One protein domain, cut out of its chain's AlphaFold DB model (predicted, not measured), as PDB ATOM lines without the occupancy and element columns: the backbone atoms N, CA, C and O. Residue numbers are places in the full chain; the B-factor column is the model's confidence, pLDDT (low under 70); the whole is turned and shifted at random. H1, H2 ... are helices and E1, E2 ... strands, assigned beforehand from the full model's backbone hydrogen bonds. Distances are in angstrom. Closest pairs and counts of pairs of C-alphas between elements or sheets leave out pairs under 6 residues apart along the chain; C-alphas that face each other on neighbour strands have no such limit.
ATOM      1  N   LEU A   6     133.367 118.263 123.263       80.44
ATOM      2  CA  LEU A   6     133.308 118.954 121.990       80.44
ATOM      3  C   LEU A   6     133.829 120.366 122.227       80.44
ATOM      4  O   LEU A   6     133.730 120.876 123.345       80.44
ATOM      5  N   ALA A   7     134.370 120.984 121.190       79.94
ATOM      6  CA  ALA A   7     134.889 122.344 121.217       79.94
ATOM      7  C   ALA A   7     134.304 123.097 120.043       79.94
ATOM      8  O   ALA A   7     133.893 122.481 119.058       79.94
ATOM      9  N   ALA A   8     134.288 124.411 120.196       80.94
ATOM     10  CA  ALA A   8     134.055 125.315 119.093       80.94
ATOM     11  C   ALA A   8     135.191 125.196 118.060       80.94
ATOM     12  O   ALA A   8     136.342 124.931 118.418       80.94
ATOM     13  N   GLU A   9     134.861 125.380 116.788       82.50
ATOM     14  CA  GLU A   9     135.804 125.276 115.671       82.50
ATOM     15  C   GLU A   9     136.129 126.665 115.107       82.50
ATOM     16  O   GLU A   9     135.318 127.585 115.208       82.50
ATOM     17  N   ALA A  10     137.322 126.846 114.538       80.38
ATOM     18  CA  ALA A  10     137.659 128.084 113.841       80.38
ATOM     19  C   ALA A  10     136.893 128.165 112.512       80.38
ATOM     20  O   ALA A  10     136.807 127.173 111.795       80.38
ATOM     21  N   ASP A  11     136.384 129.345 112.156       82.62
ATOM     22  CA  ASP A  11     135.648 129.547 110.896       82.62
ATOM     23  C   ASP A  11     136.556 129.732 109.663       82.62
ATOM     24  O   ASP A  11     136.069 129.797 108.540       82.62
ATOM     25  N   GLY A  12     137.875 129.822 109.865       84.06
ATOM     26  CA  GLY A  12     138.859 130.093 108.810       84.06
ATOM     27  C   GLY A  12     139.041 131.578 108.460       84.06
ATOM     28  O   GLY A  12     140.026 131.915 107.812       84.06
ATOM     29  N   GLU A  13     138.174 132.460 108.959       87.31
ATOM     30  CA  GLU A  13     138.146 133.913 108.708       87.31
ATOM     31  C   GLU A  13     138.577 134.732 109.945       87.31
ATOM     32  O   GLU A  13     138.488 135.961 109.980       87.31
ATOM     33  N   GLY A  14     139.074 134.053 110.984       81.81
ATOM     34  CA  GLY A  14     139.530 134.661 112.238       81.81
ATOM     35  C   GLY A  14     138.467 134.719 113.338       81.81
ATOM     36  O   GLY A  14     138.726 135.291 114.399       81.81
ATOM     37  N   GLY A  15     137.297 134.121 113.113       84.00
ATOM     38  CA  GLY A  15     136.250 133.915 114.102       84.00
ATOM     39  C   GLY A  15     136.150 132.464 114.579       84.00
ATOM     40  O   GLY A  15     137.035 131.626 114.377       84.00
ATOM     41  N   VAL A  16     135.065 132.181 115.298       81.19
ATOM     42  CA  VAL A  16     134.799 130.886 115.931       81.19
ATOM     43  C   VAL A  16     133.345 130.499 115.673       81.19
ATOM     44  O   VAL A  16     132.429 131.244 116.028       81.19
ATOM     45  N   LEU A  17     133.136 129.312 115.107       81.25
ATOM     46  CA  LEU A  17     131.830 128.675 115.000       81.25
ATOM     47  C   LEU A  17     131.476 128.056 116.351       81.25
ATOM     48  O   LEU A  17     132.161 127.160 116.848       81.25
ATOM     49  N   TRP A  18     130.377 128.511 116.950       76.81
ATOM     50  CA  TRP A  18     129.870 127.997 118.229       76.81
ATOM     51  C   TRP A  18     129.135 126.655 118.094       76.81
ATOM     52  O   TRP A  18     128.121 126.410 118.752       76.81
ATOM     53  N   GLU A  19     129.685 125.764 117.280       78.56
ATOM     54  CA  GLU A  19     129.158 124.438 116.999       78.56
ATOM     55  C   GLU A  19     130.045 123.357 117.629       78.56
ATOM     56  O   GLU A  19     131.257 123.536 117.763       78.56
ATOM     57  N   PRO A  20     129.464 122.233 118.072       80.75
ATOM     58  CA  PRO A  20     130.234 121.114 118.557       80.75
ATOM     59  C   PRO A  20     131.015 120.454 117.427       80.75
ATOM     60  O   PRO A  20     130.437 119.859 116.524       80.75
ATOM     61  N   SER A  21     132.335 120.462 117.553       83.75
ATOM     62  CA  SER A  21     133.228 119.716 116.677       83.75
ATOM     63  C   SER A  21     134.064 118.731 117.486       83.75
ATOM     64  O   SER A  21     134.566 119.069 118.562       83.75
ATOM     65  N   LEU A  22     134.206 117.502 116.973       81.62
ATOM     66  CA  LEU A  22     135.187 116.508 117.439       81.62
ATOM     67  C   LEU A  22     136.546 116.658 116.738       81.62
ATOM     68  O   LEU A  22     137.511 116.040 117.178       81.62
ATOM     69  N   ALA A  23     136.609 117.428 115.648       82.69
ATOM     70  CA  ALA A  23     137.834 117.682 114.892       82.69
ATOM     71  C   ALA A  23     138.600 118.907 115.418       82.69
ATOM     72  O   ALA A  23     139.815 118.993 115.233       82.69
ATOM     73  N   ALA A  24     137.901 119.826 116.093       84.06
ATOM     74  CA  ALA A  24     138.504 120.950 116.796       84.06
ATOM     75  C   ALA A  24     139.512 120.495 117.872       84.06
ATOM     76  O   ALA A  24     139.573 119.329 118.254       84.06
ATOM     77  N   SER A  25     140.325 121.420 118.383       83.19
ATOM     78  CA  SER A  25     141.290 121.094 119.435       83.19
ATOM     79  C   SER A  25     140.573 120.766 120.752       83.19
ATOM     80  O   SER A  25     139.811 121.579 121.270       83.19
ATOM     81  N   HIS A  26     140.872 119.606 121.345       83.19
ATOM     82  CA  HIS A  26     140.363 119.216 122.663       83.19
ATOM     83  C   HIS A  26     141.474 118.737 123.577       83.19
ATOM     84  O   HIS A  26     142.317 117.927 123.192       83.19
ATOM     85  N   ASP A  27     141.393 119.126 124.846       83.75
ATOM     86  CA  ASP A  27     142.107 118.416 125.894       83.75
ATOM     87  C   ASP A  27     141.409 117.080 126.189       83.75
ATOM     88  O   ASP A  27     140.281 117.030 126.690       83.75
ATOM     89  N   HIS A  28     142.077 115.982 125.844       82.50
ATOM     90  CA  HIS A  28     141.631 114.629 126.170       82.50
ATOM     91  C   HIS A  28     142.233 114.103 127.481       82.50
ATOM     92  O   HIS A  28     141.866 113.005 127.924       82.50
ATOM     93  N   GLU A  29     143.179 114.825 128.087       84.12
ATOM     94  CA  GLU A  29     143.805 114.427 129.336       84.12
ATOM     95  C   GLU A  29     142.954 114.863 130.537       84.12
ATOM     96  O   GLU A  29     142.326 115.916 130.585       84.12
ATOM     97  N   VAL A  30     142.930 114.002 131.550       86.50
ATOM     98  CA  VAL A  30     142.358 114.306 132.864       86.50
ATOM     99  C   VAL A  30     143.476 114.038 133.859       86.50
ATOM    100  O   VAL A  30     143.605 112.900 134.325       86.50
ATOM    101  N   PRO A  31     144.373 115.005 134.117       88.81
ATOM    102  CA  PRO A  31     145.436 114.811 135.090       88.81
ATOM    103  C   PRO A  31     144.830 114.573 136.476       88.81
ATOM    104  O   PRO A  31     143.910 115.273 136.905       88.81
ATOM    105  N   VAL A  32     145.355 113.561 137.169       88.69
ATOM    106  CA  VAL A  32     144.915 113.157 138.507       88.69
ATOM    107  C   VAL A  32     146.124 113.089 139.428       88.69
ATOM    108  O   VAL A  32     147.101 112.405 139.126       88.69
ATOM    109  N   LEU A  33     146.025 113.756 140.572       92.00
ATOM    110  CA  LEU A  33     146.936 113.625 141.695       92.00
ATOM    111  C   LEU A  33     146.220 112.880 142.821       92.00
ATOM    112  O   LEU A  33     145.108 113.235 143.210       92.00
ATOM    113  N   VAL A  34     146.869 111.847 143.350       92.31
ATOM    114  CA  VAL A  34     146.346 111.038 144.454       92.31
ATOM    115  C   VAL A  34     147.320 111.126 145.618       92.31
ATOM    116  O   VAL A  34     148.490 110.787 145.459       92.31
ATOM    117  N   ALA A  35     146.837 111.548 146.785       90.19
ATOM    118  CA  ALA A  35     147.593 111.472 148.030       90.19
ATOM    119  C   ALA A  35     147.080 110.303 148.873       90.19
ATOM    120  O   ALA A  35     145.867 110.130 149.048       90.19
ATOM    121  N   LYS A  36     148.013 109.517 149.408       92.12
ATOM    122  CA  LYS A  36     147.745 108.368 150.271       92.12
ATOM    123  C   LYS A  36     148.425 108.542 151.626       92.12
ATOM    124  O   LYS A  36     149.405 109.278 151.721       92.12
ATOM    125  N   ASP A  37     147.894 107.890 152.653       88.12
ATOM    126  CA  ASP A  37     148.555 107.801 153.957       88.12
ATOM    127  C   ASP A  37     149.600 106.670 154.009       88.12
ATOM    128  O   ASP A  37     149.821 105.950 153.034       88.12
ATOM    129  N   GLU A  38     150.243 106.508 155.167       92.19
ATOM    130  CA  GLU A  38     151.256 105.471 155.412       92.19
ATOM    131  C   GLU A  38     150.707 104.038 155.308       92.19
ATOM    132  O   GLU A  38     151.475 103.094 155.146       92.19
ATOM    133  N   SER A  39     149.384 103.866 155.385       91.38
ATOM    134  CA  SER A  39     148.688 102.585 155.216       91.38
ATOM    135  C   SER A  39     148.198 102.365 153.776       91.38
ATOM    136  O   SER A  39     147.358 101.501 153.541       91.38
ATOM    137  N   ASP A  40     148.685 103.162 152.818       87.44
ATOM    138  CA  ASP A  40     148.284 103.172 151.403       87.44
ATOM    139  C   ASP A  40     146.795 103.518 151.163       87.44
ATOM    140  O   ASP A  40     146.273 103.353 150.055       87.44
ATOM    141  N   ARG A  41     146.088 104.073 152.161       88.12
ATOM    142  CA  ARG A  41     144.698 104.520 151.984       88.12
ATOM    143  C   ARG A  41     144.664 105.863 151.272       88.12
ATOM    144  O   ARG A  41     145.362 106.800 151.655       88.12
ATOM    145  N   ILE A  42     143.796 105.995 150.271       91.81
ATOM    146  CA  ILE A  42     143.614 107.246 149.527       91.81
ATOM    147  C   ILE A  42     142.942 108.294 150.424       91.81
ATOM    148  O   ILE A  42     141.826 108.096 150.897       91.81
ATOM    149  N   ARG A  43     143.618 109.428 150.636       93.81
ATOM    150  CA  ARG A  43     143.133 110.550 151.458       93.81
ATOM    151  C   ARG A  43     142.701 111.752 150.634       93.81
ATOM    152  O   ARG A  43     141.767 112.441 151.029       93.81
ATOM    153  N   LEU A  44     143.317 111.970 149.474       94.31
ATOM    154  CA  LEU A  44     142.952 113.045 148.554       94.31
ATOM    155  C   LEU A  44     143.026 112.559 147.110       94.31
ATOM    156  O   LEU A  44     144.009 111.936 146.713       94.31
ATOM    157  N   VAL A  45     142.022 112.915 146.318       93.12
ATOM    158  CA  VAL A  45     142.062 112.842 144.859       93.12
ATOM    159  C   VAL A  45     141.799 114.233 144.306       93.12
ATOM    160  O   VAL A  45     140.703 114.768 144.442       93.12
ATOM    161  N   LEU A  46     142.798 114.818 143.663       95.38
ATOM    162  CA  LEU A  46     142.647 116.039 142.888       95.38
ATOM    163  C   LEU A  46     142.638 115.660 141.414       95.38
ATOM    164  O   LEU A  46     143.526 114.948 140.954       95.38
ATOM    165  N   PHE A  47     141.651 116.131 140.667       92.81
ATOM    166  CA  PHE A  47     141.600 115.938 139.224       92.81
ATOM    167  C   PHE A  47     141.301 117.262 138.532       92.81
ATOM    168  O   PHE A  47     140.535 118.077 139.047       92.81
ATOM    169  N   SER A  48     141.919 117.479 137.374       92.50
ATOM    170  CA  SER A  48     141.648 118.648 136.541       92.50
ATOM    171  C   SER A  48     141.102 118.233 135.190       92.50
ATOM    172  O   SER A  48     141.433 117.164 134.680       92.50
ATOM    173  N   TYR A  49     140.233 119.072 134.636       91.56
ATOM    174  CA  TYR A  49     139.736 118.888 133.283       91.56
ATOM    175  C   TYR A  49     139.398 120.222 132.620       91.56
ATOM    176  O   TYR A  49     138.719 121.085 133.196       91.56
ATOM    177  N   ALA A  50     139.847 120.390 131.379       92.56
ATOM    178  CA  ALA A  50     139.579 121.563 130.564       92.56
ATOM    179  C   ALA A  50     138.195 121.481 129.891       92.56
ATOM    180  O   ALA A  50     138.056 121.590 128.691       92.56
ATOM    181  N   CYS A  51     137.118 121.348 130.673       90.25
ATOM    182  CA  CYS A  51     135.744 121.389 130.144       90.25
ATOM    183  C   CYS A  51     134.831 122.249 131.013       90.25
ATOM    184  O   CYS A  51     134.918 122.206 132.242       90.25
ATOM    185  N   HIS A  52     133.959 123.046 130.406       89.75
ATOM    186  CA  HIS A  52     133.064 123.945 131.125       89.75
ATOM    187  C   HIS A  52     131.906 123.183 131.817       89.75
ATOM    188  O   HIS A  52     131.220 122.405 131.155       89.75
ATOM    189  N   PRO A  53     131.673 123.353 133.139       91.31
ATOM    190  CA  PRO A  53     130.611 122.657 133.879       91.31
ATOM    191  C   PRO A  53     129.254 123.347 133.695       91.31
ATOM    192  O   PRO A  53     128.772 124.053 134.578       91.31
ATOM    193  N   ARG A  54     128.673 123.202 132.499       89.75
ATOM    194  CA  ARG A  54     127.393 123.824 132.109       89.75
ATOM    195  C   ARG A  54     126.475 122.865 131.350       89.75
ATOM    196  O   ARG A  54     125.703 123.297 130.501       89.75
ATOM    197  N   SER A  55     126.558 121.575 131.646       89.19
ATOM    198  CA  SER A  55     125.897 120.505 130.890       89.19
ATOM    199  C   SER A  55     124.373 120.636 130.863       89.19
ATOM    200  O   SER A  55     123.731 120.309 129.871       89.19
ATOM    201  N   THR A  56     123.793 121.153 131.946       89.50
ATOM    202  CA  THR A  56     122.338 121.338 132.092       89.50
ATOM    203  C   THR A  56     121.844 122.716 131.643       89.50
ATOM    204  O   THR A  56     120.643 122.987 131.667       89.50
ATOM    205  N   GLY A  57     122.737 123.619 131.228       86.69
ATOM    206  CA  GLY A  57     122.365 125.005 130.945       86.69
ATOM    207  C   GLY A  57     121.734 125.715 132.161       86.69
ATOM    208  O   GLY A  57     122.066 125.400 133.305       86.69
ATOM    209  N   PRO A  58     120.863 126.721 131.954       87.00
ATOM    210  CA  PRO A  58     120.210 127.439 133.047       87.00
ATOM    211  C   PRO A  58     119.100 126.591 133.695       87.00
ATOM    212  O   PRO A  58     118.119 126.228 133.045       87.00
ATOM    213  N   ILE A  59     119.232 126.294 134.990       89.56
ATOM    214  CA  ILE A  59     118.229 125.567 135.784       89.56
ATOM    215  C   ILE A  59     118.002 126.222 137.141       89.56
ATOM    216  O   ILE A  59     118.915 126.801 137.720       89.56
ATOM    217  N   LEU A  60     116.797 126.059 137.690       94.12
ATOM    218  CA  LEU A  60     116.438 126.487 139.049       94.12
ATOM    219  C   LEU A  60     116.786 125.413 140.096       94.12
ATOM    220  O   LEU A  60     115.997 125.112 140.988       94.12
ATOM    221  N   LYS A  61     117.949 124.774 139.952       92.06
ATOM    222  CA  LYS A  61     118.456 123.753 140.879       92.06
ATOM    223  C   LYS A  61     119.926 124.025 141.174       92.06
ATOM    224  O   LYS A  61     120.684 124.384 140.277       92.06
ATOM    225  N   ILE A  62     120.324 123.825 142.426       92.00
ATOM    226  CA  ILE A  62     121.714 123.984 142.861       92.00
ATOM    227  C   ILE A  62     122.440 122.652 142.668       92.00
ATOM    228  O   ILE A  62     121.957 121.606 143.101       92.00
ATOM    229  N   GLY A  63     123.607 122.684 142.030       91.31
ATOM    230  CA  GLY A  63     124.408 121.489 141.804       91.31
ATOM    231  C   GLY A  63     125.797 121.809 141.271       91.31
ATOM    232  O   GLY A  63     126.044 122.886 140.737       91.31
ATOM    233  N   GLY A  64     126.708 120.850 141.422       92.06
ATOM    234  CA  GLY A  64     128.094 120.974 140.969       92.06
ATOM    235  C   GLY A  64     128.338 120.505 139.535       92.06
ATOM    236  O   GLY A  64     129.499 120.325 139.199       92.06
ATOM    237  N   ASP A  65     127.290 120.253 138.738       93.69
ATOM    238  CA  ASP A  65     127.352 119.652 137.390       93.69
ATOM    239  C   ASP A  65     128.174 118.334 137.377       93.69
ATOM    240  O   ASP A  65     128.266 117.632 138.392       93.69
ATOM    241  N   TYR A  66     128.774 117.969 136.243       92.00
ATOM    242  CA  TYR A  66     129.593 116.770 136.099       92.00
ATOM    243  C   TYR A  66     130.748 116.683 137.117       92.00
ATOM    244  O   TYR A  66     130.979 115.576 137.615       92.00
ATOM    245  N   PRO A  67     131.451 117.774 137.514       94.38
ATOM    246  CA  PRO A  67     132.461 117.679 138.564       94.38
ATOM    247  C   PRO A  67     131.877 117.247 139.906       94.38
ATOM    248  O   PRO A  67     132.496 116.456 140.612       94.38
ATOM    249  N   GLY A  68     130.677 117.725 140.246       95.12
ATOM    250  CA  GLY A  68     129.983 117.349 141.476       95.12
ATOM    251  C   GLY A  68     129.662 115.854 141.530       95.12
ATOM    252  O   GLY A  68     129.905 115.201 142.551       95.12
ATOM    253  N   TYR A  69     129.189 115.287 140.418       93.88
ATOM    254  CA  TYR A  69     128.953 113.845 140.307       93.88
ATOM    255  C   TYR A  69     130.254 113.036 140.349       93.88
ATOM    256  O   TYR A  69     130.321 112.031 141.057       93.88
ATOM    257  N   ALA A  70     131.311 113.502 139.678       92.44
ATOM    258  CA  ALA A  70     132.623 112.860 139.715       92.44
ATOM    259  C   ALA A  70     133.224 112.850 141.134       92.44
ATOM    260  O   ALA A  70     133.661 111.801 141.609       92.44
ATOM    261  N   ILE A  71     133.182 113.983 141.847       95.00
ATOM    262  CA  ILE A  71     133.609 114.097 143.253       95.00
ATOM    263  C   ILE A  71     132.831 113.116 144.130       95.00
ATOM    264  O   ILE A  71     133.430 112.383 144.917       95.00
ATOM    265  N   SER A  72     131.506 113.082 143.981       94.19
ATOM    266  CA  SER A  72     130.639 112.205 144.772       94.19
ATOM    267  C   SER A  72     130.981 110.733 144.550       94.19
ATOM    268  O   SER A  72     131.124 109.982 145.513       94.19
ATOM    269  N   GLU A  73     131.200 110.324 143.298       92.56
ATOM    270  CA  GLU A  73     131.558 108.944 142.966       92.56
ATOM    271  C   GLU A  73     132.959 108.558 143.463       92.56
ATOM    272  O   GLU A  73     133.150 107.447 143.963       92.56
ATOM    273  N   ILE A  74     133.938 109.465 143.382       91.06
ATOM    274  CA  ILE A  74     135.282 109.237 143.929       91.06
ATOM    275  C   ILE A  74     135.207 109.027 145.442       91.06
ATOM    276  O   ILE A  74     135.764 108.053 145.949       91.06
ATOM    277  N   ARG A  75     134.490 109.898 146.161       93.56
ATOM    278  CA  ARG A  75     134.333 109.797 147.620       93.56
ATOM    279  C   ARG A  75     133.571 108.538 148.024       93.56
ATOM    280  O   ARG A  75     133.964 107.873 148.973       93.56
ATOM    281  N   ARG A  76     132.535 108.155 147.270       92.69
ATOM    282  CA  ARG A  76     131.767 106.923 147.512       92.69
ATOM    283  C   ARG A  76     132.631 105.662 147.395       92.69
ATOM    284  O   ARG A  76     132.411 104.705 148.125       92.69
ATOM    285  N   ARG A  77     133.599 105.640 146.472       90.56
ATOM    286  CA  ARG A  77     134.517 104.500 146.282       90.56
ATOM    287  C   ARG A  77     135.703 104.490 147.251       90.56
ATOM    288  O   ARG A  77     136.358 103.462 147.361       90.56
ATOM    289  N   ASN A  78     135.996 105.612 147.908       89.25
ATOM    290  CA  ASN A  78     137.174 105.785 148.757       89.25
ATOM    291  C   ASN A  78     136.751 106.407 150.090       89.25
ATOM    292  O   ASN A  78     136.729 107.628 150.252       89.25
ATOM    293  N   GLU A  79     136.393 105.563 151.052       91.25
ATOM    294  CA  GLU A  79     135.913 106.016 152.354       91.25
ATOM    295  C   GLU A  79     136.962 106.869 153.089       91.25
ATOM    296  O   GLU A  79     138.125 106.477 153.238       91.25
ATOM    297  N   GLY A  80     136.543 108.049 153.558       90.38
ATOM    298  CA  GLY A  80     137.415 109.012 154.241       90.38
ATOM    299  C   GLY A  80     138.319 109.840 153.316       90.38
ATOM    300  O   GLY A  80     139.170 110.575 153.812       90.38
ATOM    301  N   CYS A  81     138.147 109.742 151.992       93.31
ATOM    302  CA  CYS A  81     138.870 110.542 151.006       93.31
ATOM    303  C   CYS A  81     138.189 111.900 150.743       93.31
ATOM    304  O   CYS A  81     136.963 111.995 150.618       93.31
ATOM    305  N   PHE A  82     138.994 112.951 150.579       96.00
ATOM    306  CA  PHE A  82     138.586 114.208 149.951       96.00
ATOM    307  C   PHE A  82     138.772 114.134 148.434       96.00
ATOM    308  O   PHE A  82     139.787 113.634 147.958       96.00
ATOM    309  N   ALA A  83     137.832 114.677 147.662       96.00
ATOM    310  CA  ALA A  83     138.000 114.808 146.217       96.00
ATOM    311  C   ALA A  83     137.798 116.259 145.781       96.00
ATOM    312  O   ALA A  83     136.852 116.913 146.224       96.00
ATOM    313  N   VAL A  84     138.696 116.747 144.930       96.31
ATOM    314  CA  VAL A  84     138.750 118.139 144.481       96.31
ATOM    315  C   VAL A  84     138.814 118.174 142.964       96.31
ATOM    316  O   VAL A  84     139.654 117.515 142.351       96.31
ATOM    317  N   PHE A  85     137.940 118.980 142.370       95.50
ATOM    318  CA  PHE A  85     138.006 119.323 140.961       95.50
ATOM    319  C   PHE A  85     138.717 120.661 140.783       95.50
ATOM    320  O   PHE A  85     138.359 121.645 141.431       95.50
ATOM    321  N   VAL A  86     139.686 120.703 139.874       95.44
ATOM    322  CA  VAL A  86     140.340 121.937 139.435       95.44
ATOM    323  C   VAL A  86     139.952 122.198 137.986       95.44
ATOM    324  O   VAL A  86     140.054 121.328 137.127       95.44
ATOM    325  N   LYS A  87     139.479 123.407 137.696       93.44
ATOM    326  CA  LYS A  87     139.073 123.766 136.339       93.44
ATOM    327  C   LYS A  87     140.308 124.046 135.475       93.44
ATOM    328  O   LYS A  87     141.096 124.923 135.808       93.44
ATOM    329  N   GLY A  88     140.438 123.337 134.352       91.44
ATOM    330  CA  GLY A  88     141.411 123.658 133.299       91.44
ATOM    331  C   GLY A  88     140.884 124.685 132.285       91.44
ATOM    332  O   GLY A  88     139.732 125.130 132.374       91.44
ATOM    333  N   CYS A  89     141.692 125.008 131.274       89.88
ATOM    334  CA  CYS A  89     141.384 125.947 130.185       89.88
ATOM    335  C   CYS A  89     140.322 125.401 129.213       89.88
ATOM    336  O   CYS A  89     140.640 124.997 128.110       89.88
ATOM    337  N   GLY A  90     139.056 125.365 129.628       87.06
ATOM    338  CA  GLY A  90     137.950 124.889 128.788       87.06
ATOM    339  C   GLY A  90     136.856 125.932 128.713       87.06
ATOM    340  O   GLY A  90     135.862 125.788 129.430       87.06
ATOM    341  N   GLY A  91     137.116 127.016 127.982       86.69
ATOM    342  CA  GLY A  91     136.139 128.073 127.691       86.69
ATOM    343  C   GLY A  91     135.306 127.757 126.448       86.69
ATOM    344  O   GLY A  91     134.115 128.040 126.405       86.69
ATOM    345  N   ASP A  92     135.932 127.090 125.490       87.19
ATOM    346  CA  ASP A  92     135.399 126.574 124.232       87.19
ATOM    347  C   ASP A  92     134.978 125.097 124.321       87.19
ATOM    348  O   ASP A  92     134.141 124.650 123.542       87.19
ATOM    349  N   GLN A  93     135.494 124.346 125.302       88.56
ATOM    350  CA  GLN A  93     135.164 122.932 125.502       88.56
ATOM    351  C   GLN A  93     133.925 122.697 126.384       88.56
ATOM    352  O   GLN A  93     133.859 123.144 127.537       88.56
ATOM    353  N   LYS A  94     132.983 121.884 125.893       87.25
ATOM    354  CA  LYS A  94     131.773 121.438 126.607       87.25
ATOM    355  C   LYS A  94     131.657 119.916 126.603       87.25
ATOM    356  O   LYS A  94     132.210 119.235 125.739       87.25
ATOM    357  N   LEU A  95     130.938 119.363 127.579       87.12
ATOM    358  CA  LEU A  95     130.609 117.939 127.580       87.12
ATOM    359  C   LEU A  95     129.852 117.595 126.302       87.12
ATOM    360  O   LEU A  95     128.983 118.352 125.881       87.12
ATOM    361  N   ASN A  96     130.205 116.465 125.689       85.88
ATOM    362  CA  ASN A  96     129.586 116.053 124.440       85.88
ATOM    363  C   ASN A  96     128.101 115.740 124.693       85.88
ATOM    364  O   ASN A  96     127.780 114.668 125.188       85.88
ATOM    365  N   PHE A  97     127.210 116.668 124.387       83.56
ATOM    366  CA  PHE A  97     125.779 116.440 124.262       83.56
ATOM    367  C   PHE A  97     125.387 117.099 122.946       83.56
ATOM    368  O   PHE A  97     125.129 118.299 122.891       83.56
ATOM    369  N   GLU A  98     125.481 116.329 121.869       73.62
ATOM    370  CA  GLU A  98     125.181 116.795 120.515       73.62
ATOM    371  C   GLU A  98     123.667 116.892 120.327       73.62
ATOM    372  O   GLU A  98     122.925 116.002 120.759       73.62
ATOM    373  N   ASP A  99     123.224 117.985 119.707       72.06
ATOM    374  CA  ASP A  99     121.925 118.038 119.049       72.06
ATOM    375  C   ASP A  99     122.104 117.531 117.614       72.06
ATOM    376  O   ASP A  99     122.680 118.217 116.770       72.06
ATOM    377  N   ALA A 100     121.678 116.294 117.355       65.50
ATOM    378  CA  ALA A 100     121.850 115.669 116.047       65.50
ATOM    379  C   ALA A 100     120.931 116.270 114.966       65.50
ATOM    380  O   ALA A 100     121.170 116.034 113.784       65.50
ATOM    381  N   GLU A 101     119.889 117.015 115.353       65.06
ATOM    382  CA  GLU A 101     118.874 117.533 114.430       65.06
ATOM    383  C   GLU A 101     119.077 119.017 114.116       65.06
ATOM    384  O   GLU A 101     118.984 119.415 112.956       65.06
ATOM    385  N   MET A 102     119.374 119.839 115.125       58.75
ATOM    386  CA  MET A 102     119.510 121.294 114.952       58.75
ATOM    387  C   MET A 102     120.956 121.767 114.769       58.75
ATOM    388  O   MET A 102     121.180 122.941 114.470       58.75
ATOM    389  N   GLY A 103     121.938 120.877 114.956       63.62
ATOM    390  CA  GLY A 103     123.323 121.285 115.166       63.62
ATOM    391  C   GLY A 103     123.475 122.036 116.494       63.62
ATOM    392  O   GLY A 103     122.512 122.502 117.106       63.62
ATOM    393  N   GLY A 104     124.698 122.148 117.001       71.12
ATOM    394  CA  GLY A 104     124.921 122.853 118.263       71.12
ATOM    395  C   GLY A 104     124.935 121.959 119.508       71.12
ATOM    396  O   GLY A 104     124.810 120.733 119.475       71.12
ATOM    397  N   PHE A 105     125.175 122.600 120.652       76.19
ATOM    398  CA  PHE A 105     125.240 121.927 121.947       76.19
ATOM    399  C   PHE A 105     123.839 121.830 122.542       76.19
ATOM    400  O   PHE A 105     123.288 122.853 122.962       76.19
ATOM    401  N   ARG A 106     123.287 120.617 122.653       85.25
ATOM    402  CA  ARG A 106     122.030 120.445 123.381       85.25
ATOM    403  C   ARG A 106     122.257 120.530 124.880       85.25
ATOM    404  O   ARG A 106     123.327 120.236 125.418       85.25
ATOM    405  N   ARG A 107     121.177 120.851 125.577       84.50
ATOM    406  CA  ARG A 107     121.094 120.674 127.018       84.50
ATOM    407  C   ARG A 107     120.965 119.189 127.364       84.50
ATOM    408  O   ARG A 107     120.229 118.450 126.710       84.50
ATOM    409  N   ALA A 108     121.657 118.782 128.420       88.19
ATOM    410  CA  ALA A 108     121.503 117.469 129.023       88.19
ATOM    411  C   ALA A 108     120.540 117.503 130.210       88.19
ATOM    412  O   ALA A 108     120.509 118.472 130.978       88.19
ATOM    413  N   GLU A 109     119.811 116.409 130.397       91.75
ATOM    414  CA  GLU A 109     119.098 116.148 131.638       91.75
ATOM    415  C   GLU A 109     120.073 115.768 132.754       91.75
ATOM    416  O   GLU A 109     121.154 115.227 132.525       91.75
ATOM    417  N   ILE A 110     119.689 116.058 133.997       91.44
ATOM    418  CA  ILE A 110     120.569 115.903 135.167       91.44
ATOM    419  C   ILE A 110     121.133 114.478 135.282       91.44
ATOM    420  O   ILE A 110     122.312 114.305 135.608       91.44
ATOM    421  N   ASP A 111     120.313 113.468 135.000       90.75
ATOM    422  CA  ASP A 111     120.735 112.072 135.084       90.75
ATOM    423  C   ASP A 111     121.680 111.684 133.934       90.75
ATOM    424  O   ASP A 111     122.654 110.971 134.168       90.75
ATOM    425  N   GLU A 112     121.524 112.261 132.737       90.19
ATOM    426  CA  GLU A 112     122.486 112.070 131.641       90.19
ATOM    427  C   GLU A 112     123.867 112.642 131.997       90.19
ATOM    428  O   GLU A 112     124.911 112.052 131.692       90.19
ATOM    429  N   VAL A 113     123.885 113.796 132.674       90.12
ATOM    430  CA  VAL A 113     125.119 114.416 133.174       90.12
ATOM    431  C   VAL A 113     125.772 113.531 134.221       90.12
ATOM    432  O   VAL A 113     126.987 113.321 134.169       90.12
ATOM    433  N   ARG A 114     124.983 112.982 135.149       89.12
ATOM    434  CA  ARG A 114     125.472 112.043 136.161       89.12
ATOM    435  C   ARG A 114     126.113 110.826 135.509       89.12
ATOM    436  O   ARG A 114     127.260 110.521 135.828       89.12
ATOM    437  N   ASP A 115     125.415 110.181 134.582       86.25
ATOM    438  CA  ASP A 115     125.873 108.954 133.928       86.25
ATOM    439  C   ASP A 115     127.155 109.182 133.125       86.25
ATOM    440  O   ASP A 115     128.114 108.407 133.221       86.25
ATOM    441  N   LYS A 116     127.231 110.299 132.391       84.31
ATOM    442  CA  LYS A 116     128.436 110.665 131.641       84.31
ATOM    443  C   LYS A 116     129.604 111.035 132.563       84.31
ATOM    444  O   LYS A 116     130.743 110.681 132.253       84.31
ATOM    445  N   ALA A 117     129.343 111.662 133.712       82.69
ATOM    446  CA  ALA A 117     130.364 112.007 134.703       82.69
ATOM    447  C   ALA A 117     131.008 110.780 135.368       82.69
ATOM    448  O   ALA A 117     132.170 110.836 135.764       82.69
ATOM    449  N   VAL A 118     130.285 109.664 135.486       74.00
ATOM    450  CA  VAL A 118     130.796 108.427 136.108       74.00
ATOM    451  C   VAL A 118     131.190 107.349 135.094       74.00
ATOM    452  O   VAL A 118     131.653 106.272 135.492       74.00
ATOM    453  N   CYS A 119     131.034 107.629 133.792       53.06
ATOM    454  CA  CYS A 119     131.209 106.658 132.717       53.06
ATOM    455  C   CYS A 119     132.610 106.016 132.731       53.06
ATOM    456  O   CYS A 119     133.659 106.664 132.662       53.06
TER     457      CYS A 119
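AT A GLANCE: This is residues 6 to 119 of the 163 residues of an uncharacterized protein of Gemmatimonadetes bacterium (UniProt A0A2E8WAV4). An elongated domain has two small three-stranded sheets toward opposite ends of its long axis: E3, E4 and E5 form a slab with H1 packed along one face, while the hairpin E1 and E2, with short E6, makes the other, twisted sheet. H2 packs on H1 at a steep angle, and two long links without named elements, residues 50 to 64 and 96 to 109, loop beside these parts. The printed part has 114 residues, under half of them in named elements, which follow as E1 E2 E3 E4 H1 E5 E6 H2; the class is mixed, helices and strands. The sheet E2 E1 E6 is antiparallel and the sheet E3 E4 E5 is mixed. The whole is only just loose, close to compact, with a radius of gyration of the C-alphas of 16.3 A and spans of 56 by 30 by 21 A.

IN THESE COORDINATES: E1, residues 6 to 10, begins at C-alpha 6 (133.308, 118.954, 121.990) and is 13.0 A long. E2 is residues 16 to 21, 11.3 A, and E3 is residues 32 to 36, 13.0 A. E4, residues 42 to 49, is the longest strand by residues, 20.4 A. H1, residues 65 to 77, begins at C-alpha 65 (127.352, 119.652, 137.390) and is 19.0 A long. E5 is residues 82 to 87, 16.6 A, and E6 is residues 93 to 95, 7.1 A. H2, residues 110 to 118, is 12.7 A long and ends at C-alpha 118 (130.796, 108.427, 136.108).

HOW THE PARTS SIT: E1 and E2 are an antiparallel hairpin, with N 17 and O 9 2.8 A apart. E1 pairs with E6 too, antiparallel, with N 94 and O 6 2.8 A apart; the pairing is staggered, E6 beside residues 6 to 7 and E2 beside 7 to 10. This sheet is only just strongly twisted, its C-alphas up to 4.1 A off plane. E3 and E4 are a hairpin, with N 33 and O 46 2.8 A apart. E4 and E5 are parallel at 14 degrees, with N 84 and O 45 2.9 A apart. E4, H1 and E5 form a strand-helix-strand unit, two parallel neighbour strands with a helix between, and its crossover is right-handed. H1 is on the sheet E3 E4 E5 at a height of 9.3 A, making two layers, a helix on one face of a sheet. It lies over E5, along the strands at 24 degrees on the local plane; the C-alphas of Ile 71 and Ala 83 are their closest, 5.3 A. H1 and H2 touch at a steep tilt of 52 degrees, the same way, closest at the C-alphas of Tyr 66 and Ala 117, 5.0 A. H2 is not on either sheet. In H1 and H2 every O i to N i+4 pair is within hydrogen-bond range.

THE WHOLE: The C-alphas of Glu 13 and Ser 39 are the two farthest apart, 57.1 A. The printed part has no cut. The links E4 to H1 and E6 to H2 are long. The mean pLDDT of the printed part is 86.9; residues 100 to 103 and residue 119 are under 70.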